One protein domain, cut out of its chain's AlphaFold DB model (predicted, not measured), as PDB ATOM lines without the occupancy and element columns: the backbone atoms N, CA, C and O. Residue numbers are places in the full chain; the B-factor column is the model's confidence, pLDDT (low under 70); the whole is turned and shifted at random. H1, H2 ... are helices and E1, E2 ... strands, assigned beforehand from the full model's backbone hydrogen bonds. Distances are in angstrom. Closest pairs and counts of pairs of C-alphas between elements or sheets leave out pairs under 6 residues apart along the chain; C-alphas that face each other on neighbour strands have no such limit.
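This is residues 8 to 170 of the 251 residues of an uncharacterized protein of Vibrio ezurae NBRC 102218 (UniProt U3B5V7). One long helix, H7, runs through the middle of a helical body; H4, H6, H8 and H9 pack round it, and the longest helix, H2, packs on it at a steep tilt. A small hairpin of strands, E2 and E3, lies beside H2 and H6, while H10 and E1 lie farthest from the middle. The printed part has 163 residues, with ten named helices and three named strands in the order E1 H1 H2 H3 H4 H5 E2 E3 H6 H7 H8 H9 H10; the sheet E2 - E3 is antiparallel and the class is mostly helix. It is compact, with a radius of gyration of the C-alphas of 16.1 A and spans of 47 by 37 by 25 A.

E2, residues 89 to 91, and E3, residues 94 to 96, form an antiparallel hairpin, with N 89 and O 96 within hydrogen-bond range at 2.8 A. The closest C-alphas of E3 and H2, residues 30 to 53, are Val 96 and Ser 40, 5.3 A apart. The hub is H7, residues 112 to 132. It forms helical hairpins with H6, residues 98 to 109 (closest C-alphas Asp 99 and Gly 118, 3.9 A; shallow tilt of 12 degrees), and H8, residues 139 to 149 (His 131 and Tyr 142, 6.6 A; 8 degrees). H2 touches H7 with residues 43 to 50 alone, at a steep tilt of 52 degrees, the closest C-alphas being Gln 46 and Tyr 129, 6.1 A apart. H4, residues 64 to 75, touches residues 117 to 124 of H7 at a shallow tilt of 28 degrees, closest at Ala 73 and Ile 117, 6.6 A. H9, residues 153 to 159, touches residues 112 to 120 of H7, closest at Leu 155 and Ala 116, 4.7 A. H10, residues 161 to 168, is close but not clearly touching H9, about perpendicular at 87 degrees. E1, residues 15 to 19, pairs with no named strand. H1, residues 20 to 23, only just touches H6, and H5, residues 82 to 85, only just touches H2, each with 3 pairs of C-alphas within 8 A. H3, residues 55 to 58, is passed over. Every O i to N i+4 pair is within hydrogen-bond range in H2, H4 and H6 to H10; H1, H3 and H5 are too short for one.

H2 is 34.7 A long and H7 30.2 A. E1 begins at C-alpha 15 (-6.620, -58.247, 34.651), and H10 ends at C-alpha 168 (-16.783, -55.597, 41.125).

The C-alphas farthest apart, of His 53 and Leu 170, are 49.6 A apart. The printed part has no cut and no long link. Mean pLDDT of the printed part is 92.4; residues 151 and 167 to 170 are under 70.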
ATOM      1  N   SER A   8      -8.436 -59.642  28.817       91.75
ATOM      2  CA  SER A   8      -7.716 -58.418  28.493       91.75
ATOM      3  C   SER A   8      -6.867 -57.950  29.675       91.75
ATOM      4  O   SER A   8      -7.034 -58.375  30.821       91.75
ATOM      5  N   LYS A   9      -5.940 -57.041  29.402       91.62
ATOM      6  CA  LYS A   9      -5.238 -56.248  30.405       91.62
ATOM      7  C   LYS A   9      -5.908 -54.879  30.509       91.62
ATOM      8  O   LYS A   9      -6.374 -54.317  29.520       91.62
ATOM      9  N   ARG A  10      -5.915 -54.322  31.715       87.69
ATOM     10  CA  ARG A  10      -6.220 -52.912  31.971       87.69
ATOM     11  C   ARG A  10      -4.965 -52.069  31.794       87.69
ATOM     12  O   ARG A  10      -3.843 -52.555  31.917       87.69
ATOM     13  N   ARG A  11      -5.156 -50.759  31.631       80.25
ATOM     14  CA  ARG A  11      -4.069 -49.771  31.491       80.25
ATOM     15  C   ARG A  11      -3.080 -49.751  32.663       80.25
ATOM     16  O   ARG A  11      -1.928 -49.386  32.481       80.25
ATOM     17  N   ASN A  12      -3.519 -50.147  33.856       79.00
ATOM     18  CA  ASN A  12      -2.670 -50.263  35.044       79.00
ATOM     19  C   ASN A  12      -1.984 -51.637  35.181       79.00
ATOM     20  O   ASN A  12      -1.443 -51.940  36.240       79.00
ATOM     21  N   GLY A  13      -2.048 -52.487  34.151       82.00
ATOM     22  CA  GLY A  13      -1.450 -53.823  34.133       82.00
ATOM     23  C   GLY A  13      -2.277 -54.914  34.819       82.00
ATOM     24  O   GLY A  13      -1.909 -56.083  34.747       82.00
ATOM     25  N   GLY A  14      -3.396 -54.571  35.466       83.12
ATOM     26  CA  GLY A  14      -4.284 -55.560  36.078       83.12
ATOM     27  C   GLY A  14      -5.097 -56.353  35.051       83.12
ATOM     28  O   GLY A  14      -5.289 -55.911  33.923       83.12
ATOM     29  N   GLU A  15      -5.653 -57.492  35.465       88.88
ATOM     30  CA  GLU A  15      -6.620 -58.247  34.651       88.88
ATOM     31  C   GLU A  15      -7.853 -57.380  34.337       88.88
ATOM     32  O   GLU A  15      -8.371 -56.718  35.244       88.88
ATOM     33  N   GLY A  16      -8.270 -57.354  33.071       88.69
ATOM     34  CA  GLY A  16      -9.474 -56.698  32.566       88.69
ATOM     35  C   GLY A  16     -10.703 -57.604  32.555       88.69
ATOM     36  O   GLY A  16     -10.719 -58.666  33.171       88.69
ATOM     37  N   ILE A  17     -11.769 -57.155  31.901       88.56
ATOM     38  CA  ILE A  17     -13.081 -57.816  31.874       88.56
ATOM     39  C   ILE A  17     -13.403 -58.436  30.515       88.56
ATOM     40  O   ILE A  17     -14.295 -59.279  30.439       88.56
ATOM     41  N   TYR A  18     -12.699 -58.045  29.452       90.94
ATOM     42  CA  TYR A  18     -12.947 -58.576  28.115       90.94
ATOM     43  C   TYR A  18     -12.258 -59.930  27.942       90.94
ATOM     44  O   TYR A  18     -11.085 -60.055  28.287       90.94
ATOM     45  N   PRO A  19     -12.923 -60.944  27.369       91.62
ATOM     46  CA  PRO A  19     -12.242 -62.149  26.916       91.62
ATOM     47  C   PRO A  19     -11.178 -61.800  25.874       91.62
ATOM     48  O   PRO A  19     -11.459 -61.079  24.915       91.62
ATOM     49  N   ARG A  20      -9.970 -62.355  26.005       89.81
ATOM     50  CA  ARG A  20      -8.876 -62.133  25.046       89.81
ATOM     51  C   ARG A  20      -9.243 -62.577  23.631       89.81
ATOM     52  O   ARG A  20      -8.790 -61.974  22.667       89.81
ATOM     53  N   ALA A  21     -10.112 -63.579  23.501       91.06
ATOM     54  CA  ALA A  21     -10.640 -64.020  22.212       91.06
ATOM     55  C   ALA A  21     -11.364 -62.898  21.440       91.06
ATOM     56  O   ALA A  21     -11.285 -62.873  20.217       91.06
ATOM     57  N   LEU A  22     -12.006 -61.941  22.129       90.19
ATOM     58  CA  LEU A  22     -12.636 -60.781  21.480       90.19
ATOM     59  C   LEU A  22     -11.621 -59.772  20.930       90.19
ATOM     60  O   LEU A  22     -11.983 -58.925  20.116       90.19
ATOM     61  N   LEU A  23     -10.370 -59.843  21.387       93.38
ATOM     62  CA  LEU A  23      -9.276 -58.991  20.926       93.38
ATOM     63  C   LEU A  23      -8.446 -59.662  19.829       93.38
ATOM     64  O   LEU A  23      -7.449 -59.091  19.405       93.38
ATOM     65  N   LYS A  24      -8.809 -60.876  19.387       93.06
ATOM     66  CA  LYS A  24      -8.065 -61.586  18.345       93.06
ATOM     67  C   LYS A  24      -8.098 -60.773  17.047       93.06
ATOM     68  O   LYS A  24      -9.171 -60.541  16.495       93.06
ATOM     69  N   PHE A  25      -6.922 -60.382  16.569       93.94
ATOM     70  CA  PHE A  25      -6.737 -59.656  15.315       93.94
ATOM     71  C   PHE A  25      -5.393 -60.062  14.697       93.94
ATOM     72  O   PHE A  25      -4.430 -59.305  14.670       93.94
ATOM     73  N   ASP A  26      -5.314 -61.333  14.308       91.06
ATOM     74  CA  ASP A  26      -4.076 -61.977  13.881       91.06
ATOM     75  C   ASP A  26      -3.921 -61.889  12.361       91.06
ATOM     76  O   ASP A  26      -4.589 -62.612  11.625       91.06
ATOM     77  N   LEU A  27      -3.040 -60.999  11.908       93.56
ATOM     78  CA  LEU A  27      -2.768 -60.747  10.492       93.56
ATOM     79  C   LEU A  27      -1.795 -61.758   9.856       93.56
ATOM     80  O   LEU A  27      -1.375 -61.560   8.718       93.56
ATOM     81  N   SER A  28      -1.405 -62.820  10.570       91.69
ATOM     82  CA  SER A  28      -0.571 -63.888   9.997       91.69
ATOM     83  C   SER A  28      -1.333 -64.806   9.035       91.69
ATOM     84  O   SER A  28      -0.707 -65.483   8.221       91.69
ATOM     85  N   ASP A  29      -2.667 -64.816   9.113       93.00
ATOM     86  CA  ASP A  29      -3.545 -65.506   8.170       93.00
ATOM     87  C   ASP A  29      -3.677 -64.680   6.872       93.00
ATOM     88  O   ASP A  29      -4.223 -63.572   6.924       93.00
ATOM     89  N   PRO A  30      -3.199 -65.183   5.714       93.38
ATOM     90  CA  PRO A  30      -3.222 -64.439   4.456       93.38
ATOM     91  C   PRO A  30      -4.627 -64.046   3.988       93.38
ATOM     92  O   PRO A  30      -4.802 -62.930   3.502       93.38
ATOM     93  N   ASP A  31      -5.625 -64.917   4.168       95.44
ATOM     94  CA  ASP A  31      -6.994 -64.655   3.705       95.44
ATOM     95  C   ASP A  31      -7.641 -63.551   4.558       95.44
ATOM     96  O   ASP A  31      -8.330 -62.657   4.059       95.44
ATOM     97  N   PHE A  32      -7.382 -63.581   5.870       96.12
ATOM     98  CA  PHE A  32      -7.830 -62.531   6.781       96.12
ATOM     99  C   PHE A  32      -7.107 -61.205   6.516       96.12
ATOM    100  O   PHE A  32      -7.738 -60.149   6.530       96.12
ATOM    101  N   LEU A  33      -5.801 -61.250   6.241       95.94
ATOM    102  CA  LEU A  33      -5.017 -60.071   5.894       95.94
ATOM    103  C   LEU A  33      -5.539 -59.397   4.619       95.94
ATOM    104  O   LEU A  33      -5.717 -58.181   4.621       95.94
ATOM    105  N   GLU A  34      -5.814 -60.160   3.559       96.75
ATOM    106  CA  GLU A  34      -6.346 -59.620   2.302       96.75
ATOM    107  C   GLU A  34      -7.693 -58.911   2.521       96.75
ATOM    108  O   GLU A  34      -7.898 -57.785   2.052       96.75
ATOM    109  N   LEU A  35      -8.587 -59.520   3.309       97.06
ATOM    110  CA  LEU A  35      -9.854 -58.902   3.702       97.06
ATOM    111  C   LEU A  35      -9.627 -57.570   4.435       97.06
ATOM    112  O   LEU A  35     -10.195 -56.547   4.048       97.06
ATOM    113  N   VAL A  36      -8.773 -57.574   5.462       97.50
ATOM    114  CA  VAL A  36      -8.458 -56.386   6.271       97.50
ATOM    115  C   VAL A  36      -7.857 -55.273   5.411       97.50
ATOM    116  O   VAL A  36      -8.225 -54.111   5.575       97.50
ATOM    117  N   GLN A  37      -6.973 -55.604   4.468       97.38
ATOM    118  CA  GLN A  37      -6.372 -54.636   3.548       97.38
ATOM    119  C   GLN A  37      -7.415 -54.001   2.628       97.38
ATOM    120  O   GLN A  37      -7.447 -52.777   2.486       97.38
ATOM    121  N   SER A  38      -8.304 -54.810   2.047       97.56
ATOM    122  CA  SER A  38      -9.404 -54.313   1.215       97.56
ATOM    123  C   SER A  38     -10.328 -53.375   2.003       97.56
ATOM    124  O   SER A  38     -10.670 -52.283   1.539       97.56
ATOM    125  N   GLU A  39     -10.702 -53.750   3.229       97.50
ATOM    126  CA  GLU A  39     -11.491 -52.890   4.119       97.50
ATOM    127  C   GLU A  39     -10.753 -51.596   4.481       97.50
ATOM    128  O   GLU A  39     -11.363 -50.526   4.514       97.50
ATOM    129  N   SER A  40      -9.440 -51.666   4.695       98.31
ATOM    130  CA  SER A  40      -8.613 -50.504   5.007       98.31
ATOM    131  C   SER A  40      -8.504 -49.509   3.857       98.31
ATOM    132  O   SER A  40      -8.605 -48.304   4.095       98.31
ATOM    133  N   VAL A  41      -8.379 -49.982   2.615       98.31
ATOM    134  CA  VAL A  41      -8.416 -49.118   1.424       98.31
ATOM    135  C   VAL A  41      -9.758 -48.391   1.333       98.31
ATOM    136  O   VAL A  41      -9.795 -47.171   1.155       98.31
ATOM    137  N   ASN A  42     -10.864 -49.112   1.534       98.00
ATOM    138  CA  ASN A  42     -12.196 -48.510   1.549       98.00
ATOM    139  C   ASN A  42     -12.335 -47.479   2.676       98.00
ATOM    140  O   ASN A  42     -12.857 -46.385   2.451       98.00
ATOM    141  N   LYS A  43     -11.836 -47.787   3.878       98.44
ATOM    142  CA  LYS A  43     -11.878 -46.865   5.016       98.44
ATOM    143  C   LYS A  43     -11.088 -45.588   4.739       98.44
ATOM    144  O   LYS A  43     -11.597 -44.502   5.010       98.44
ATOM    145  N   LEU A  44      -9.890 -45.695   4.164       98.31
ATOM    146  CA  LEU A  44      -9.090 -44.531   3.785       98.31
ATOM    147  C   LEU A  44      -9.829 -43.659   2.763       98.31
ATOM    148  O   LEU A  44      -9.896 -42.443   2.933       98.31
ATOM    149  N   HIS A  45     -10.440 -44.271   1.745       98.38
ATOM    150  CA  HIS A  45     -11.245 -43.548   0.760       98.38
ATOM    151  C   HIS A  45     -12.409 -42.781   1.415       98.38
ATOM    152  O   HIS A  45     -12.642 -41.611   1.096       98.38
ATOM    153  N   GLN A  46     -13.120 -43.407   2.362       98.56
ATOM    154  CA  GLN A  46     -14.181 -42.738   3.124       98.56
ATOM    155  C   GLN A  46     -13.643 -41.522   3.889       98.56
ATOM    156  O   GLN A  46     -14.229 -40.441   3.812       98.56
ATOM    157  N   ILE A  47     -12.512 -41.678   4.585       98.44
ATOM    158  CA  ILE A  47     -11.858 -40.597   5.336       98.44
ATOM    159  C   ILE A  47     -11.474 -39.446   4.403       98.44
ATOM    160  O   ILE A  47     -11.832 -38.303   4.669       98.44
ATOM    161  N   GLN A  48     -10.805 -39.734   3.287       98.25
ATOM    162  CA  GLN A  48     -10.376 -38.728   2.308       98.25
ATOM    163  C   GLN A  48     -11.556 -37.960   1.709       98.25
ATOM    164  O   GLN A  48     -11.508 -36.734   1.572       98.25
ATOM    165  N   SER A  49     -12.641 -38.671   1.397       98.31
ATOM    166  CA  SER A  49     -13.872 -38.074   0.877       98.31
ATOM    167  C   SER A  49     -14.494 -37.114   1.889       98.31
ATOM    168  O   SER A  49     -14.865 -35.997   1.529       98.31
ATOM    169  N   LEU A  50     -14.566 -37.524   3.155       98.19
ATOM    170  CA  LEU A  50     -15.107 -36.702   4.233       98.19
ATOM    171  C   LEU A  50     -14.215 -35.500   4.544       98.19
ATOM    172  O   LEU A  50     -14.732 -34.397   4.641       98.19
ATOM    173  N   LEU A  51     -12.894 -35.665   4.616       97.19
ATOM    174  CA  LEU A  51     -11.964 -34.546   4.814       97.19
ATOM    175  C   LEU A  51     -12.080 -33.496   3.701       97.19
ATOM    176  O   LEU A  51     -11.984 -32.303   3.962       97.19
ATOM    177  N   THR A  52     -12.329 -33.936   2.466       97.44
ATOM    178  CA  THR A  52     -12.450 -33.036   1.311       97.44
ATOM    179  C   THR A  52     -13.778 -32.278   1.299       97.44
ATOM    180  O   THR A  52     -13.804 -31.085   1.004       97.44
ATOM    181  N   HIS A  53     -14.893 -32.956   1.588       97.44
ATOM    182  CA  HIS A  53     -16.235 -32.399   1.366       97.44
ATOM    183  C   HIS A  53     -16.947 -31.951   2.646       97.44
ATOM    184  O   HIS A  53     -17.865 -31.131   2.572       97.44
ATOM    185  N   LYS A  54     -16.565 -32.519   3.793       96.88
ATOM    186  CA  LYS A  54     -17.172 -32.328   5.117       96.88
ATOM    187  C   LYS A  54     -16.140 -32.367   6.255       96.88
ATOM    188  O   LYS A  54     -16.306 -33.146   7.196       96.88
ATOM    189  N   PRO A  55     -15.067 -31.556   6.209       95.50
ATOM    190  CA  PRO A  55     -14.044 -31.560   7.254       95.50
ATOM    191  C   PRO A  55     -14.603 -31.203   8.639       95.50
ATOM    192  O   PRO A  55     -14.092 -31.685   9.646       95.50
ATOM    193  N   GLU A  56     -15.688 -30.423   8.705       95.62
ATOM    194  CA  GLU A  56     -16.283 -29.930   9.950       95.62
ATOM    195  C   GLU A  56     -16.767 -31.028  10.906       95.62
ATOM    196  O   GLU A  56     -16.964 -30.751  12.089       95.62
ATOM    197  N   ILE A  57     -16.956 -32.261  10.423       94.50
ATOM    198  CA  ILE A  57     -17.351 -33.400  11.262       94.50
ATOM    199  C   ILE A  57     -16.198 -33.864  12.163       94.50
ATOM    200  O   ILE A  57     -16.441 -34.377  13.251       94.50
ATOM    201  N   PHE A  58     -14.950 -33.649  11.733       95.81
ATOM    202  CA  PHE A  58     -13.752 -34.006  12.490       95.81
ATOM    203  C   PHE A  58     -13.320 -32.904  13.468       95.81
ATOM    204  O   PHE A  58     -12.297 -33.042  14.139       95.81
ATOM    205  N   GLU A  59     -14.108 -31.834  13.594       94.25
ATOM    206  CA  GLU A  59     -13.908 -30.784  14.588       94.25
ATOM    207  C   GLU A  59     -14.640 -31.156  15.889       94.25
ATOM    208  O   GLU A  59     -15.877 -31.182  15.904       94.25
ATOM    209  N   PRO A  60     -13.931 -31.422  17.006       91.62
ATOM    210  CA  PRO A  60     -14.561 -31.834  18.264       91.62
ATOM    211  C   PRO A  60     -15.644 -30.865  18.753       91.62
ATOM    212  O   PRO A  60     -16.667 -31.290  19.270       91.62
ATOM    213  N   SER A  61     -15.477 -29.560  18.522       91.69
ATOM    214  CA  SER A  61     -16.465 -28.549  18.918       91.69
ATOM    215  C   SER A  61     -17.808 -28.657  18.191       91.69
ATOM    216  O   SER A  61     -18.786 -28.063  18.639       91.69
ATOM    217  N   ASN A  62     -17.859 -29.368  17.062       89.62
ATOM    218  CA  ASN A  62     -19.033 -29.437  16.195       89.62
ATOM    219  C   ASN A  62     -19.792 -30.762  16.325       89.62
ATOM    220  O   ASN A  62     -20.935 -30.856  15.877       89.62
ATOM    221  N   ASN A  63     -19.178 -31.795  16.911       89.62
ATOM    222  CA  ASN A  63     -19.767 -33.124  16.992       89.62
ATOM    223  C   ASN A  63     -19.390 -33.821  18.306       89.62
ATOM    224  O   ASN A  63     -18.257 -34.258  18.486       89.62
ATOM    225  N   LEU A  64     -20.376 -33.989  19.190       90.56
ATOM    226  CA  LEU A  64     -20.196 -34.595  20.514       90.56
ATOM    227  C   LEU A  64     -19.712 -36.055  20.458       90.56
ATOM    228  O   LEU A  64     -18.955 -36.499  21.324       90.56
ATOM    229  N   VAL A  65     -20.130 -36.814  19.440       93.25
ATOM    230  CA  VAL A  65     -19.681 -38.200  19.246       93.25
ATOM    231  C   VAL A  65     -18.190 -38.206  18.929       93.25
ATOM    232  O   VAL A  65     -17.416 -38.914  19.574       93.25
ATOM    233  N   TRP A  66     -17.770 -37.368  17.980       94.50
ATOM    234  CA  TRP A  66     -16.363 -37.234  17.622       94.50
ATOM    235  C   TRP A  66     -15.521 -36.690  18.779       94.50
ATOM    236  O   TRP A  66     -14.471 -37.252  19.089       94.50
ATOM    237  N   GLU A  67     -16.011 -35.668  19.488       94.06
ATOM    238  CA  GLU A  67     -15.384 -35.132  20.700       94.06
ATOM    239  C   GLU A  67     -15.117 -36.228  21.732       94.06
ATOM    240  O   GLU A  67     -14.024 -36.303  22.302       94.06
ATOM    241  N   THR A  68     -16.090 -37.113  21.946       93.25
ATOM    242  CA  THR A  68     -15.973 -38.229  22.888       93.25
ATOM    243  C   THR A  68     -14.892 -39.217  22.451       93.25
ATOM    244  O   THR A  68     -14.036 -39.589  23.260       93.25
ATOM    245  N   ILE A  69     -14.881 -39.606  21.170       95.62
ATOM    246  CA  ILE A  69     -13.864 -40.506  20.605       95.62
ATOM    247  C   ILE A  69     -12.467 -39.893  20.772       95.62
ATOM    248  O   ILE A  69     -11.577 -40.539  21.327       95.62
ATOM    249  N   VAL A  70     -12.286 -38.636  20.356       95.50
ATOM    250  CA  VAL A  70     -11.013 -37.903  20.452       95.50
ATOM    251  C   VAL A  70     -10.565 -37.767  21.904       95.50
ATOM    252  O   VAL A  70      -9.395 -37.982  22.217       95.50
ATOM    253  N   THR A  71     -11.483 -37.455  22.819       94.44
ATOM    254  CA  THR A  71     -11.175 -37.312  24.247       94.44
ATOM    255  C   THR A  71     -10.636 -38.617  24.829       94.44
ATOM    256  O   THR A  71      -9.608 -38.609  25.511       94.44
ATOM    257  N   ILE A  72     -11.282 -39.748  24.541       94.50
ATOM    258  CA  ILE A  72     -10.843 -41.058  25.035       94.50
ATOM    259  C   ILE A  72      -9.533 -41.489  24.359       94.50
ATOM    260  O   ILE A  72      -8.620 -41.964  25.039       94.50
ATOM    261  N   ALA A  73      -9.382 -41.260  23.053       95.19
ATOM    262  CA  ALA A  73      -8.144 -41.542  22.327       95.19
ATOM    263  C   ALA A  73      -6.953 -40.736  22.880       95.19
ATOM    264  O   ALA A  73      -5.883 -41.288  23.155       95.19
ATOM    265  N   ASN A  74      -7.154 -39.455  23.192       94.44
ATOM    266  CA  ASN A  74      -6.130 -38.614  23.809       94.44
ATOM    267  C   ASN A  74      -5.725 -39.109  25.205       94.44
ATOM    268  O   ASN A  74      -4.544 -39.054  25.560       94.44
ATOM    269  N   GLN A  75      -6.652 -39.676  25.986       91.19
ATOM    270  CA  GLN A  75      -6.311 -40.283  27.277       91.19
ATOM    271  C   GLN A  75      -5.333 -41.453  27.125       91.19
ATOM    272  O   GLN A  75      -4.567 -41.708  28.058       91.19
ATOM    273  N   VAL A  76      -5.334 -42.159  25.988       90.56
ATOM    274  CA  VAL A  76      -4.379 -43.228  25.630       90.56
ATOM    275  C   VAL A  76      -3.249 -42.764  24.706       90.56
ATOM    276  O   VAL A  76      -2.479 -43.598  24.241       90.56
ATOM    277  N   ARG A  77      -3.075 -41.445  24.535       92.81
ATOM    278  CA  ARG A  77      -2.025 -40.814  23.712       92.81
ATOM    279  C   ARG A  77      -2.107 -41.164  22.224       92.81
ATOM    280  O   ARG A  77      -1.081 -41.214  21.553       92.81
ATOM    281  N   ILE A  78      -3.318 -41.371  21.717       92.75
ATOM    282  CA  ILE A  78      -3.585 -41.523  20.287       92.75
ATOM    283  C   ILE A  78      -4.213 -40.219  19.792       92.75
ATOM    284  O   ILE A  78      -5.399 -39.994  20.040       92.75
ATOM    285  N   PRO A  79      -3.445 -39.337  19.132       93.19
ATOM    286  CA  PRO A  79      -4.024 -38.163  18.503       93.19
ATOM    287  C   PRO A  79      -4.814 -38.610  17.271       93.19
ATOM    288  O   PRO A  79      -4.247 -39.235  16.384       93.19
ATOM    289  N   LEU A  80      -6.108 -38.292  17.214       94.31
ATOM    290  CA  LEU A  80      -6.960 -38.529  16.044       94.31
ATOM    291  C   LEU A  80      -7.110 -37.225  15.254       94.31
ATOM    292  O   LEU A  80      -8.126 -36.540  15.328       94.31
ATOM    293  N   VAL A  81      -6.044 -36.862  14.550       94.00
ATOM    294  CA  VAL A  81      -5.948 -35.679  13.682       94.00
ATOM    295  C   VAL A  81      -5.895 -36.093  12.212       94.00
ATOM    296  O   VAL A  81      -5.655 -37.260  11.907       94.00
ATOM    297  N   GLU A  82      -6.054 -35.146  11.287       91.81
ATOM    298  CA  GLU A  82      -6.063 -35.417   9.841       91.81
ATOM    299  C   GLU A  82      -4.915 -36.335   9.393       91.81
ATOM    300  O   GLU A  82      -5.167 -37.388   8.816       91.81
ATOM    301  N   ASN A  83      -3.670 -36.009   9.755       89.56
ATOM    302  CA  ASN A  83      -2.498 -36.807   9.374       89.56
ATOM    303  C   ASN A  83      -2.533 -38.252   9.888       89.56
ATOM    304  O   ASN A  83      -1.921 -39.125   9.284       89.56
ATOM    305  N   THR A  84      -3.205 -38.511  11.012       93.31
ATOM    306  CA  THR A  84      -3.345 -39.872  11.552       93.31
ATOM    307  C   THR A  84      -4.535 -40.625  10.968       93.31
ATOM    308  O   THR A  84      -4.527 -41.846  10.900       93.31
ATOM    309  N   LEU A  85      -5.574 -39.909  10.540       95.56
ATOM    310  CA  LEU A  85      -6.752 -40.520   9.933       95.56
ATOM    311  C   LEU A  85      -6.502 -40.829   8.454       95.56
ATOM    312  O   LEU A  85      -6.882 -41.887   7.962       95.56
ATOM    313  N   ASN A  86      -5.842 -39.915   7.747       94.94
ATOM    314  CA  ASN A  86      -5.600 -39.967   6.311       94.94
ATOM    315  C   ASN A  86      -4.276 -40.671   5.966       94.94
ATOM    316  O   ASN A  86      -3.462 -40.162   5.193       94.94
ATOM    317  N   HIS A  87      -4.027 -41.826   6.580       94.94
ATOM    318  CA  HIS A  87      -2.810 -42.592   6.342       94.94
ATOM    319  C   HIS A  87      -3.062 -44.099   6.389       94.94
ATOM    320  O   HIS A  87      -3.916 -44.581   7.134       94.94
ATOM    321  N   MET A  88      -2.281 -44.830   5.594       97.31
ATOM    322  CA  MET A  88      -2.161 -46.282   5.668       97.31
ATOM    323  C   MET A  88      -0.901 -46.609   6.459       97.31
ATOM    324  O   MET A  88       0.171 -46.090   6.173       97.31
ATOM    325  N   TYR A  89      -1.038 -47.442   7.477       96.81
ATOM    326  CA  TYR A  89       0.031 -47.791   8.397       96.81
ATOM    327  C   TYR A  89       0.675 -49.111   7.983       96.81
ATOM    328  O   TYR A  89      -0.049 -50.098   7.823       96.81
ATOM    329  N   PRO A  90       2.012 -49.165   7.847       96.31
ATOM    330  CA  PRO A  90       2.697 -50.392   7.481       96.31
ATOM    331  C   PRO A  90       2.628 -51.424   8.611       96.31
ATOM    332  O   PRO A  90       2.824 -51.111   9.786       96.31
ATOM    333  N   VAL A  91       2.400 -52.674   8.223       94.56
ATOM    334  CA  VAL A  91       2.470 -53.894   9.033       94.56
ATOM    335  C   VAL A  91       3.341 -54.916   8.296       94.56
ATOM    336  O   VAL A  91       3.662 -54.726   7.126       94.56
ATOM    337  N   GLU A  92       3.742 -56.003   8.959       87.81
ATOM    338  CA  GLU A  92       4.742 -56.956   8.439       87.81
ATOM    339  C   GLU A  92       4.487 -57.412   6.987       87.81
ATOM    340  O   GLU A  92       5.432 -57.512   6.208       87.81
ATOM    341  N   ASN A  93       3.218 -57.596   6.603       87.56
ATOM    342  CA  ASN A  93       2.817 -58.087   5.281       87.56
ATOM    343  C   ASN A  93       1.868 -57.136   4.518       87.56
ATOM    344  O   ASN A  93       1.085 -57.574   3.677       87.56
ATOM    345  N   GLY A  94       1.927 -55.828   4.788       92.19
ATOM    346  CA  GLY A  94       1.263 -54.807   3.969       92.19
ATOM    347  C   GLY A  94       0.854 -53.573   4.755       92.19
ATOM    348  O   GLY A  94       1.618 -53.119   5.596       92.19
ATOM    349  N   GLU A  95      -0.318 -53.000   4.480       96.56
ATOM    350  CA  GLU A  95      -0.734 -51.740   5.106       96.56
ATOM    351  C   GLU A  95      -2.199 -51.762   5.542       96.56
ATOM    352  O   GLU A  95      -3.044 -52.375   4.891       96.56
ATOM    353  N   VAL A  96      -2.508 -51.070   6.640       97.75
ATOM    354  CA  VAL A  96      -3.858 -51.017   7.218       97.75
ATOM    355  C   VAL A  96      -4.251 -49.598   7.633       97.75
ATOM    356  O   VAL A  96      -3.414 -48.755   7.934       97.75
ATOM    357  N   SER A  97      -5.546 -49.326   7.673       98.06
ATOM    358  CA  SER A  97      -6.139 -48.053   8.089       98.06
ATOM    359  C   SER A  97      -6.034 -47.831   9.601       98.06
ATOM    360  O   SER A  97      -5.778 -48.757  10.375       98.06
ATOM    361  N   VAL A  98      -6.293 -46.593  10.035       97.38
ATOM    362  CA  VAL A  98      -6.226 -46.171  11.445       97.38
ATOM    363  C   VAL A  98      -7.072 -47.027  12.405       97.38
ATOM    364  O   VAL A  98      -6.661 -47.294  13.528       97.38
ATOM    365  N   ASP A  99      -8.245 -47.507  11.999       97.44
ATOM    366  CA  ASP A  99      -9.071 -48.377  12.842       97.44
ATOM    367  C   ASP A  99      -8.472 -49.783  12.981       97.44
ATOM    368  O   ASP A  99      -8.480 -50.357  14.071       97.44
ATOM    369  N   ASN A 100      -7.898 -50.320  11.904       97.62
ATOM    370  CA  ASN A 100      -7.281 -51.644  11.891       97.62
ATOM    371  C   ASN A 100      -5.918 -51.673  12.593       97.62
ATOM    372  O   ASN A 100      -5.649 -52.636  13.313       97.62
ATOM    373  N   ILE A 101      -5.106 -50.613  12.507       97.06
ATOM    374  CA  ILE A 101      -3.873 -50.530  13.311       97.06
ATOM    375  C   ILE A 101      -4.191 -50.480  14.813       97.06
ATOM    376  O   ILE A 101      -3.489 -51.088  15.614       97.06
ATOM    377  N   LEU A 102      -5.301 -49.847  15.213       97.31
ATOM    378  CA  LEU A 102      -5.755 -49.842  16.608       97.31
ATOM    379  C   LEU A 102      -6.278 -51.210  17.072       97.31
ATOM    380  O   LEU A 102      -6.088 -51.590  18.229       97.31
ATOM    381  N   ARG A 103      -6.921 -51.979  16.187       97.19
ATOM    382  CA  ARG A 103      -7.305 -53.370  16.481       97.19
ATOM    383  C   ARG A 103      -6.077 -54.269  16.631       97.19
ATOM    384  O   ARG A 103      -6.053 -55.071  17.564       97.19
ATOM    385  N   LEU A 104      -5.057 -54.084  15.791       96.69
ATOM    386  CA  LEU A 104      -3.777 -54.784  15.910       96.69
ATOM    387  C   LEU A 104      -3.062 -54.431  17.222       96.69
ATOM    388  O   LEU A 104      -2.727 -55.322  17.995       96.69
ATOM    389  N   GLU A 105      -2.953 -53.142  17.553       95.88
ATOM    390  CA  GLU A 105      -2.366 -52.686  18.822       95.88
ATOM    391  C   GLU A 105      -3.103 -53.291  20.030       95.88
ATOM    392  O   GLU A 105      -2.493 -53.673  21.032       95.88
ATOM    393  N   SER A 106      -4.431 -53.432  19.946       96.69
ATOM    394  CA  SER A 106      -5.232 -54.108  20.971       96.69
ATOM    395  C   SER A 106      -4.860 -55.577  21.139       96.69
ATOM    396  O   SER A 106      -4.766 -56.049  22.274       96.69
ATOM    397  N   TYR A 107      -4.644 -56.288  20.032       95.44
ATOM    398  CA  TYR A 107      -4.239 -57.689  20.026       95.44
ATOM    399  C   TYR A 107      -2.842 -57.872  20.635       95.44
ATOM    400  O   TYR A 107      -2.670 -58.702  21.537       95.44
ATOM    401  N   ASP A 108      -1.888 -57.032  20.232       94.06
ATOM    402  CA  ASP A 108      -0.487 -57.103  20.658       94.06
ATOM    403  C   ASP A 108      -0.312 -56.734  22.137       94.06
ATOM    404  O   ASP A 108       0.335 -57.443  22.917       94.06
ATOM    405  N   THR A 109      -0.947 -55.644  22.568       93.38
ATOM    406  CA  THR A 109      -0.868 -55.168  23.960       93.38
ATOM    407  C   THR A 109      -1.825 -55.901  24.900       93.38
ATOM    408  O   THR A 109      -1.666 -55.846  26.126       93.38
ATOM    409  N   ASN A 110      -2.820 -56.597  24.340       94.62
ATOM    410  CA  ASN A 110      -3.976 -57.151  25.042       94.62
ATOM    411  C   ASN A 110      -4.817 -56.075  25.767       94.62
ATOM    412  O   ASN A 110      -5.472 -56.380  26.764       94.62
ATOM    413  N   LEU A 111      -4.786 -54.812  25.321       94.06
ATOM    414  CA  LEU A 111      -5.571 -53.711  25.893       94.06
ATOM    415  C   LEU A 111      -6.833 -53.464  25.055       94.06
ATOM    416  O   LEU A 111      -6.756 -52.988  23.923       94.06
ATOM    417  N   ALA A 112      -8.014 -53.723  25.627       95.56
ATOM    418  CA  ALA A 112      -9.296 -53.634  24.913       95.56
ATOM    419  C   ALA A 112      -9.651 -52.215  24.427       95.56
ATOM    420  O   ALA A 112     -10.406 -52.051  23.471       95.56
ATOM    421  N   ILE A 113      -9.097 -51.184  25.075       95.50
ATOM    422  CA  ILE A 113      -9.376 -49.783  24.745       95.50
ATOM    423  C   ILE A 113      -8.981 -49.422  23.311       95.50
ATOM    424  O   ILE A 113      -9.706 -48.675  22.667       95.50
ATOM    425  N   TYR A 114      -7.891 -49.986  22.781       96.81
ATOM    426  CA  TYR A 114      -7.462 -49.692  21.414       96.81
ATOM    427  C   TYR A 114      -8.458 -50.220  20.385       96.81
ATOM    428  O   TYR A 114      -8.906 -49.460  19.530       96.81
ATOM    429  N   LYS A 115      -8.912 -51.470  20.539       96.31
ATOM    430  CA  LYS A 115      -9.965 -52.035  19.691       96.31
ATOM    431  C   LYS A 115     -11.244 -51.211  19.783       96.31
ATOM    432  O   LYS A 115     -11.834 -50.908  18.756       96.31
ATOM    433  N   ALA A 116     -11.639 -50.808  20.989       96.06
ATOM    434  CA  ALA A 116     -12.856 -50.030  21.176       96.06
ATOM    435  C   ALA A 116     -12.785 -48.638  20.516       96.06
ATOM    436  O   ALA A 116     -13.785 -48.180  19.969       96.06
ATOM    437  N   ILE A 117     -11.615 -47.984  20.518       96.69
ATOM    438  CA  ILE A 117     -11.393 -46.737  19.765       96.69
ATOM    439  C   ILE A 117     -11.433 -47.016  18.259       96.69
ATOM    440  O   ILE A 117     -12.124 -46.299  17.541       96.69
ATOM    441  N   GLY A 118     -10.746 -48.058  17.780       96.62
ATOM    442  CA  GLY A 118     -10.746 -48.430  16.362       96.62
ATOM    443  C   GLY A 118     -12.154 -48.720  15.839       96.62
ATOM    444  O   GLY A 118     -12.577 -48.150  14.835       96.62
ATOM    445  N   ASP A 119     -12.928 -49.524  16.567       95.94
ATOM    446  CA  ASP A 119     -14.326 -49.817  16.247       95.94
ATOM    447  C   ASP A 119     -15.179 -48.542  16.240       95.94
ATOM    448  O   ASP A 119     -15.969 -48.337  15.320       95.94
ATOM    449  N   ALA A 120     -14.971 -47.648  17.210       96.44
ATOM    450  CA  ALA A 120     -15.711 -46.399  17.284       96.44
ATOM    451  C   ALA A 120     -15.420 -45.449  16.116       96.44
ATOM    452  O   ALA A 120     -16.347 -44.907  15.516       96.44
ATOM    453  N   VAL A 121     -14.143 -45.287  15.763       96.12
ATOM    454  CA  VAL A 121     -13.699 -44.508  14.600       96.12
ATOM    455  C   VAL A 121     -14.298 -45.089  13.320       96.12
ATOM    456  O   VAL A 121     -14.862 -44.356  12.509       96.12
ATOM    457  N   SER A 122     -14.234 -46.412  13.162       96.44
ATOM    458  CA  SER A 122     -14.731 -47.110  11.978       96.44
ATOM    459  C   SER A 122     -16.229 -46.879  11.757       96.44
ATOM    460  O   SER A 122     -16.625 -46.502  10.650       96.44
ATOM    461  N   VAL A 123     -17.036 -47.042  12.814       95.81
ATOM    462  CA  VAL A 123     -18.496 -46.846  12.794       95.81
ATOM    463  C   VAL A 123     -18.862 -45.385  12.553       95.81
ATOM    464  O   VAL A 123     -19.697 -45.098  11.700       95.81
ATOM    465  N   TYR A 124     -18.206 -44.456  13.253       95.88
ATOM    466  CA  TYR A 124     -18.440 -43.024  13.079       95.88
ATOM    467  C   TYR A 124     -18.212 -42.580  11.625       95.88
ATOM    468  O   TYR A 124     -19.091 -41.969  11.017       95.88
ATOM    469  N   ILE A 125     -17.067 -42.958  11.044       97.06
ATOM    470  CA  ILE A 125     -16.729 -42.649   9.648       97.06
ATOM    471  C   ILE A 125     -17.752 -43.258   8.689       97.06
ATOM    472  O   ILE A 125     -18.147 -42.599   7.733       97.06
ATOM    473  N   ASP A 126     -18.189 -44.496   8.934       96.94
ATOM    474  CA  ASP A 126     -19.170 -45.164   8.078       96.94
ATOM    475  C   ASP A 126     -20.517 -44.427   8.073       96.94
ATOM    476  O   ASP A 126     -21.062 -44.145   7.008       96.94
ATOM    477  N   PHE A 127     -21.022 -44.028   9.245       96.44
ATOM    478  CA  PHE A 127     -22.265 -43.259   9.344       96.44
ATOM    479  C   PHE A 127     -22.154 -41.888   8.677       96.44
ATOM    480  O   PHE A 127     -23.037 -41.509   7.908       96.44
ATOM    481  N   CYS A 128     -21.063 -41.159   8.921       97.00
ATOM    482  CA  CYS A 128     -20.839 -39.868   8.279       97.00
ATOM    483  C   CYS A 128     -20.698 -40.002   6.760       97.00
ATOM    484  O   CYS A 128     -21.289 -39.215   6.026       97.00
ATOM    485  N   TYR A 129     -19.965 -41.003   6.270       98.44
ATOM    486  CA  TYR A 129     -19.808 -41.243   4.838       98.44
ATOM    487  C   TYR A 129     -21.145 -41.577   4.175       98.44
ATOM    488  O   TYR A 129     -21.511 -40.956   3.176       98.44
ATOM    489  N   LYS A 130     -21.908 -42.508   4.758       98.12
ATOM    490  CA  LYS A 130     -23.219 -42.915   4.237       98.12
ATOM    491  C   LYS A 130     -24.225 -41.772   4.203       98.12
ATOM    492  O   LYS A 130     -25.036 -41.706   3.286       98.12
ATOM    493  N   HIS A 131     -24.178 -40.872   5.181       97.88
ATOM    494  CA  HIS A 131     -25.082 -39.732   5.229       97.88
ATOM    495  C   HIS A 131     -24.637 -38.589   4.303       97.88
ATOM    496  O   HIS A 131     -25.425 -38.108   3.493       97.88
ATOM    497  N   PHE A 132     -23.375 -38.160   4.395       97.38
ATOM    498  CA  PHE A 132     -22.921 -36.933   3.739       97.38
ATOM    499  C   PHE A 132     -22.345 -37.116   2.333       97.38
ATOM    500  O   PHE A 132     -22.311 -36.143   1.580       97.38
ATOM    501  N   ILE A 133     -21.850 -38.309   1.992       97.88
ATOM    502  CA  ILE A 133     -21.184 -38.573   0.707       97.88
ATOM    503  C   ILE A 133     -22.037 -39.507  -0.152       97.88
ATOM    504  O   ILE A 133     -22.445 -39.128  -1.245       97.88
ATOM    505  N   ASP A 134     -22.344 -40.703   0.352       96.69
ATOM    506  CA  ASP A 134     -23.085 -41.727  -0.402       96.69
ATOM    507  C   ASP A 134     -24.600 -41.461  -0.440       96.69
ATOM    508  O   ASP A 134     -25.318 -41.963  -1.299       96.69
ATOM    509  N   SER A 135     -25.108 -40.646   0.492       95.06
ATOM    510  CA  SER A 135     -26.542 -40.361   0.669       95.06
ATOM    511  C   SER A 135     -27.417 -41.616   0.842       95.06
ATOM    512  O   SER A 135     -28.624 -41.580   0.602       95.06
ATOM    513  N   SER A 136     -26.824 -42.734   1.270       96.56
ATOM    514  CA  SER A 136     -27.515 -44.005   1.502       96.56
ATOM    515  C   SER A 136     -28.183 -44.074   2.881       96.56
ATOM    516  O   SER A 136     -28.888 -45.039   3.170       96.56
ATOM    517  N   LEU A 137     -27.917 -43.098   3.756       96.56
ATOM    518  CA  LEU A 137     -28.454 -43.010   5.114       96.56
ATOM    519  C   LEU A 137     -29.266 -41.720   5.273       96.56
ATOM    520  O   LEU A 137     -28.746 -40.619   5.072       96.56
ATOM    521  N   SER A 138     -30.542 -41.865   5.641       97.38
ATOM    522  CA  SER A 138     -31.440 -40.726   5.840       97.38
ATOM    523  C   SER A 138     -30.996 -39.856   7.024       97.38
ATOM    524  O   SER A 138     -30.261 -40.309   7.899       97.38
ATOM    525  N   ASP A 139     -31.441 -38.598   7.061       96.81
ATOM    526  CA  ASP A 139     -31.143 -37.685   8.175       96.81
ATOM    527  C   ASP A 139     -31.709 -38.197   9.513       96.81
ATOM    528  O   ASP A 139     -31.032 -38.137  10.539       96.81
ATOM    529  N   ASP A 140     -32.916 -38.774   9.499       97.00
ATOM    530  CA  ASP A 140     -33.542 -39.348  10.696       97.00
ATOM    531  C   ASP A 140     -32.771 -40.579  11.201       97.00
ATOM    532  O   ASP A 140     -32.490 -40.686  12.398       97.00
ATOM    533  N   ASP A 141     -32.354 -41.473  10.295       96.44
ATOM    534  CA  ASP A 141     -31.553 -42.647  10.659       96.44
ATOM    535  C   ASP A 141     -30.158 -42.248  11.147       96.44
ATOM    536  O   ASP A 141     -29.659 -42.806  12.122       96.44
ATOM    537  N   TYR A 142     -29.528 -41.259  10.505       95.31
ATOM    538  CA  TYR A 142     -28.225 -40.741  10.914       95.31
ATOM    539  C   TYR A 142     -28.267 -40.171  12.335       95.31
ATOM    540  O   TYR A 142     -27.424 -40.525  13.163       95.31
ATOM    541  N   LYS A 143     -29.274 -39.346  12.653       93.62
ATOM    542  CA  LYS A 143     -29.468 -38.814  14.011       93.62
ATOM    543  C   LYS A 143     -29.688 -39.931  15.019       93.62
ATOM    544  O   LYS A 143     -29.004 -39.958  16.040       93.62
ATOM    545  N   LEU A 144     -30.566 -40.887  14.709       92.69
ATOM    546  CA  LEU A 144     -30.830 -42.029  15.583       92.69
ATOM    547  C   LEU A 144     -29.563 -42.855  15.843       92.69
ATOM    548  O   LEU A 144     -29.302 -43.258  16.981       92.69
ATOM    549  N   MET A 145     -28.763 -43.104  14.805       91.06
ATOM    550  CA  MET A 145     -27.500 -43.829  14.920       91.06
ATOM    551  C   MET A 145     -26.488 -43.062  15.771       91.06
ATOM    552  O   MET A 145     -25.886 -43.661  16.659       91.06
ATOM    553  N   MET A 146     -26.337 -41.751  15.568       91.38
ATOM    554  CA  MET A 146     -25.433 -40.914  16.363       91.38
ATOM    555  C   MET A 146     -25.853 -40.831  17.835       91.38
ATOM    556  O   MET A 146     -25.006 -40.954  18.716       91.38
ATOM    557  N   GLU A 147     -27.150 -40.700  18.120       87.62
ATOM    558  CA  GLU A 147     -27.686 -40.724  19.487       87.62
ATOM    559  C   GLU A 147     -27.482 -42.088  20.156       87.62
ATOM    560  O   GLU A 147     -27.046 -42.163  21.305       87.62
ATOM    561  N   SER A 148     -27.730 -43.180  19.429       85.38
ATOM    562  CA  SER A 148     -27.528 -44.541  19.944       85.38
ATOM    563  C   SER A 148     -26.050 -44.862  20.169       85.38
ATOM    564  O   SER A 148     -25.696 -45.644  21.053       85.38
ATOM    565  N   PHE A 149     -25.178 -44.263  19.360       84.12
ATOM    566  CA  PHE A 149     -23.745 -44.492  19.381       84.12
ATOM    567  C   PHE A 149     -22.979 -43.498  20.263       84.12
ATOM    568  O   PHE A 149     -21.798 -43.734  20.471       84.12
ATOM    569  N   LEU A 150     -23.613 -42.461  20.831       70.31
ATOM    570  CA  LEU A 150     -22.994 -41.266  21.439       70.31
ATOM    571  C   LEU A 150     -21.684 -41.490  22.221       70.31
ATOM    572  O   LEU A 150     -20.792 -40.648  22.172       70.31
ATOM    573  N   CYS A 151     -21.539 -42.636  22.894       65.81
ATOM    574  CA  CYS A 151     -20.267 -43.072  23.473       65.81
ATOM    575  C   CYS A 151     -19.855 -44.522  23.155       65.81
ATOM    576  O   CYS A 151     -18.830 -44.948  23.679       65.81
ATOM    577  N   GLY A 152     -20.643 -45.287  22.385       78.75
ATOM    578  CA  GLY A 152     -20.485 -46.716  22.092       78.75
ATOM    579  C   GLY A 152     -20.395 -47.592  23.350       78.75
ATOM    580  O   GLY A 152     -19.534 -47.393  24.205       78.75
ATOM    581  N   ALA A 153     -21.228 -48.631  23.481       84.31
ATOM    582  CA  ALA A 153     -21.187 -49.483  24.681       84.31
ATOM    583  C   ALA A 153     -19.765 -50.016  24.968       84.31
ATOM    584  O   ALA A 153     -19.275 -49.933  26.092       84.31
ATOM    585  N   GLN A 154     -19.056 -50.461  23.929       89.25
ATOM    586  CA  GLN A 154     -17.694 -50.985  24.051       89.25
ATOM    587  C   GLN A 154     -16.654 -49.916  24.422       89.25
ATOM    588  O   GLN A 154     -15.838 -50.156  25.311       89.25
ATOM    589  N   LEU A 155     -16.683 -48.734  23.796       93.38
ATOM    590  CA  LEU A 155     -15.723 -47.656  24.070       93.38
ATOM    591  C   LEU A 155     -15.860 -47.144  25.507       93.38
ATOM    592  O   LEU A 155     -14.864 -47.042  26.226       93.38
ATOM    593  N   THR A 156     -17.093 -46.934  25.967       90.94
ATOM    594  CA  THR A 156     -17.370 -46.538  27.354       90.94
ATOM    595  C   THR A 156     -16.902 -47.604  28.343       90.94
ATOM    596  O   THR A 156     -16.180 -47.305  29.298       90.94
ATOM    597  N   THR A 157     -17.271 -48.866  28.114       90.56
ATOM    598  CA  THR A 157     -16.905 -49.969  29.007       90.56
ATOM    599  C   THR A 157     -15.395 -50.200  29.043       90.56
ATOM    600  O   THR A 157     -14.853 -50.436  30.119       90.56
ATOM    601  N   ALA A 158     -14.693 -50.095  27.910       92.44
ATOM    602  CA  ALA A 158     -13.237 -50.217  27.869       92.44
ATOM    603  C   ALA A 158     -12.540 -49.042  28.569       92.44
ATOM    604  O   ALA A 158     -11.577 -49.250  29.308       92.44
ATOM    605  N   ASN A 159     -13.050 -47.817  28.410       92.19
ATOM    606  CA  ASN A 159     -12.472 -46.642  29.057       92.19
ATOM    607  C   ASN A 159     -12.605 -46.705  30.587       92.19
ATOM    608  O   ASN A 159     -11.654 -46.451  31.329       92.19
ATOM    609  N   TYR A 160     -13.778 -47.118  31.072       89.31
ATOM    610  CA  TYR A 160     -14.076 -47.219  32.501       89.31
ATOM    611  C   TYR A 160     -13.829 -48.610  33.093       89.31
ATOM    612  O   TYR A 160     -14.181 -48.860  34.246       89.31
ATOM    613  N   GLU A 161     -13.161 -49.503  32.364       88.19
ATOM    614  CA  GLU A 161     -12.912 -50.891  32.769       88.19
ATOM    615  C   GLU A 161     -12.260 -50.988  34.155       88.19
ATOM    616  O   GLU A 161     -12.587 -51.866  34.955       88.19
ATOM    617  N   SER A 162     -11.361 -50.054  34.479       82.69
ATOM    618  CA  SER A 162     -10.716 -50.001  35.795       82.69
ATOM    619  C   SER A 162     -11.694 -49.684  36.923       82.69
ATOM    620  O   SER A 162     -11.589 -50.306  37.979       82.69
ATOM    621  N   LEU A 163     -12.650 -48.779  36.697       83.06
ATOM    622  CA  LEU A 163     -13.700 -48.449  37.663       83.06
ATOM    623  C   LEU A 163     -14.714 -49.583  37.783       83.06
ATOM    624  O   LEU A 163     -15.068 -49.949  38.896       83.06
ATOM    625  N   ILE A 164     -15.121 -50.188  36.664       83.06
ATOM    626  CA  ILE A 164     -16.025 -51.349  36.644       83.06
ATOM    627  C   ILE A 164     -15.398 -52.513  37.418       83.06
ATOM    628  O   ILE A 164     -16.038 -53.121  38.273       83.06
ATOM    629  N   SER A 165     -14.113 -52.775  37.176       76.44
ATOM    630  CA  SER A 165     -13.354 -53.801  37.890       76.44
ATOM    631  C   SER A 165     -13.146 -53.457  39.364       76.44
ATOM    632  O   SER A 165     -13.110 -54.347  40.203       76.44
ATOM    633  N   ALA A 166     -12.967 -52.180  39.708       71.12
ATOM    634  CA  ALA A 166     -12.887 -51.758  41.103       71.12
ATOM    635  C   ALA A 166     -14.242 -51.924  41.801       71.12
ATOM    636  O   ALA A 166     -14.282 -52.427  42.916       71.12
ATOM    637  N   ALA A 167     -15.344 -51.586  41.130       68.19
ATOM    638  CA  ALA A 167     -16.702 -51.784  41.621       68.19
ATOM    639  C   ALA A 167     -17.028 -53.264  41.849       68.19
ATOM    640  O   ALA A 167     -17.588 -53.608  42.886       68.19
ATOM    641  N   SER A 168     -16.613 -54.151  40.941       65.06
ATOM    642  CA  SER A 168     -16.783 -55.597  41.125       65.06
ATOM    643  C   SER A 168     -15.869 -56.176  42.213       65.06
ATOM    644  O   SER A 168     -16.236 -57.160  42.852       65.06
ATOM    645  N   LYS A 169     -14.712 -55.550  42.465       60.00
ATOM    646  CA  LYS A 169     -13.745 -55.928  43.513       60.00
ATOM    647  C   LYS A 169     -13.913 -55.180  44.836       60.00
ATOM    648  O   LYS A 169     -13.123 -55.406  45.751       60.00
ATOM    649  N   LEU A 170     -14.896 -54.290  44.974       51.84
ATOM    650  CA  LEU A 170     -15.112 -53.526  46.203       51.84
ATOM    651  C   LEU A 170     -15.612 -54.466  47.319       51.84
ATOM    652  O   LEU A 170     -16.806 -54.652  47.502       51.84
TER     653      LEU A 170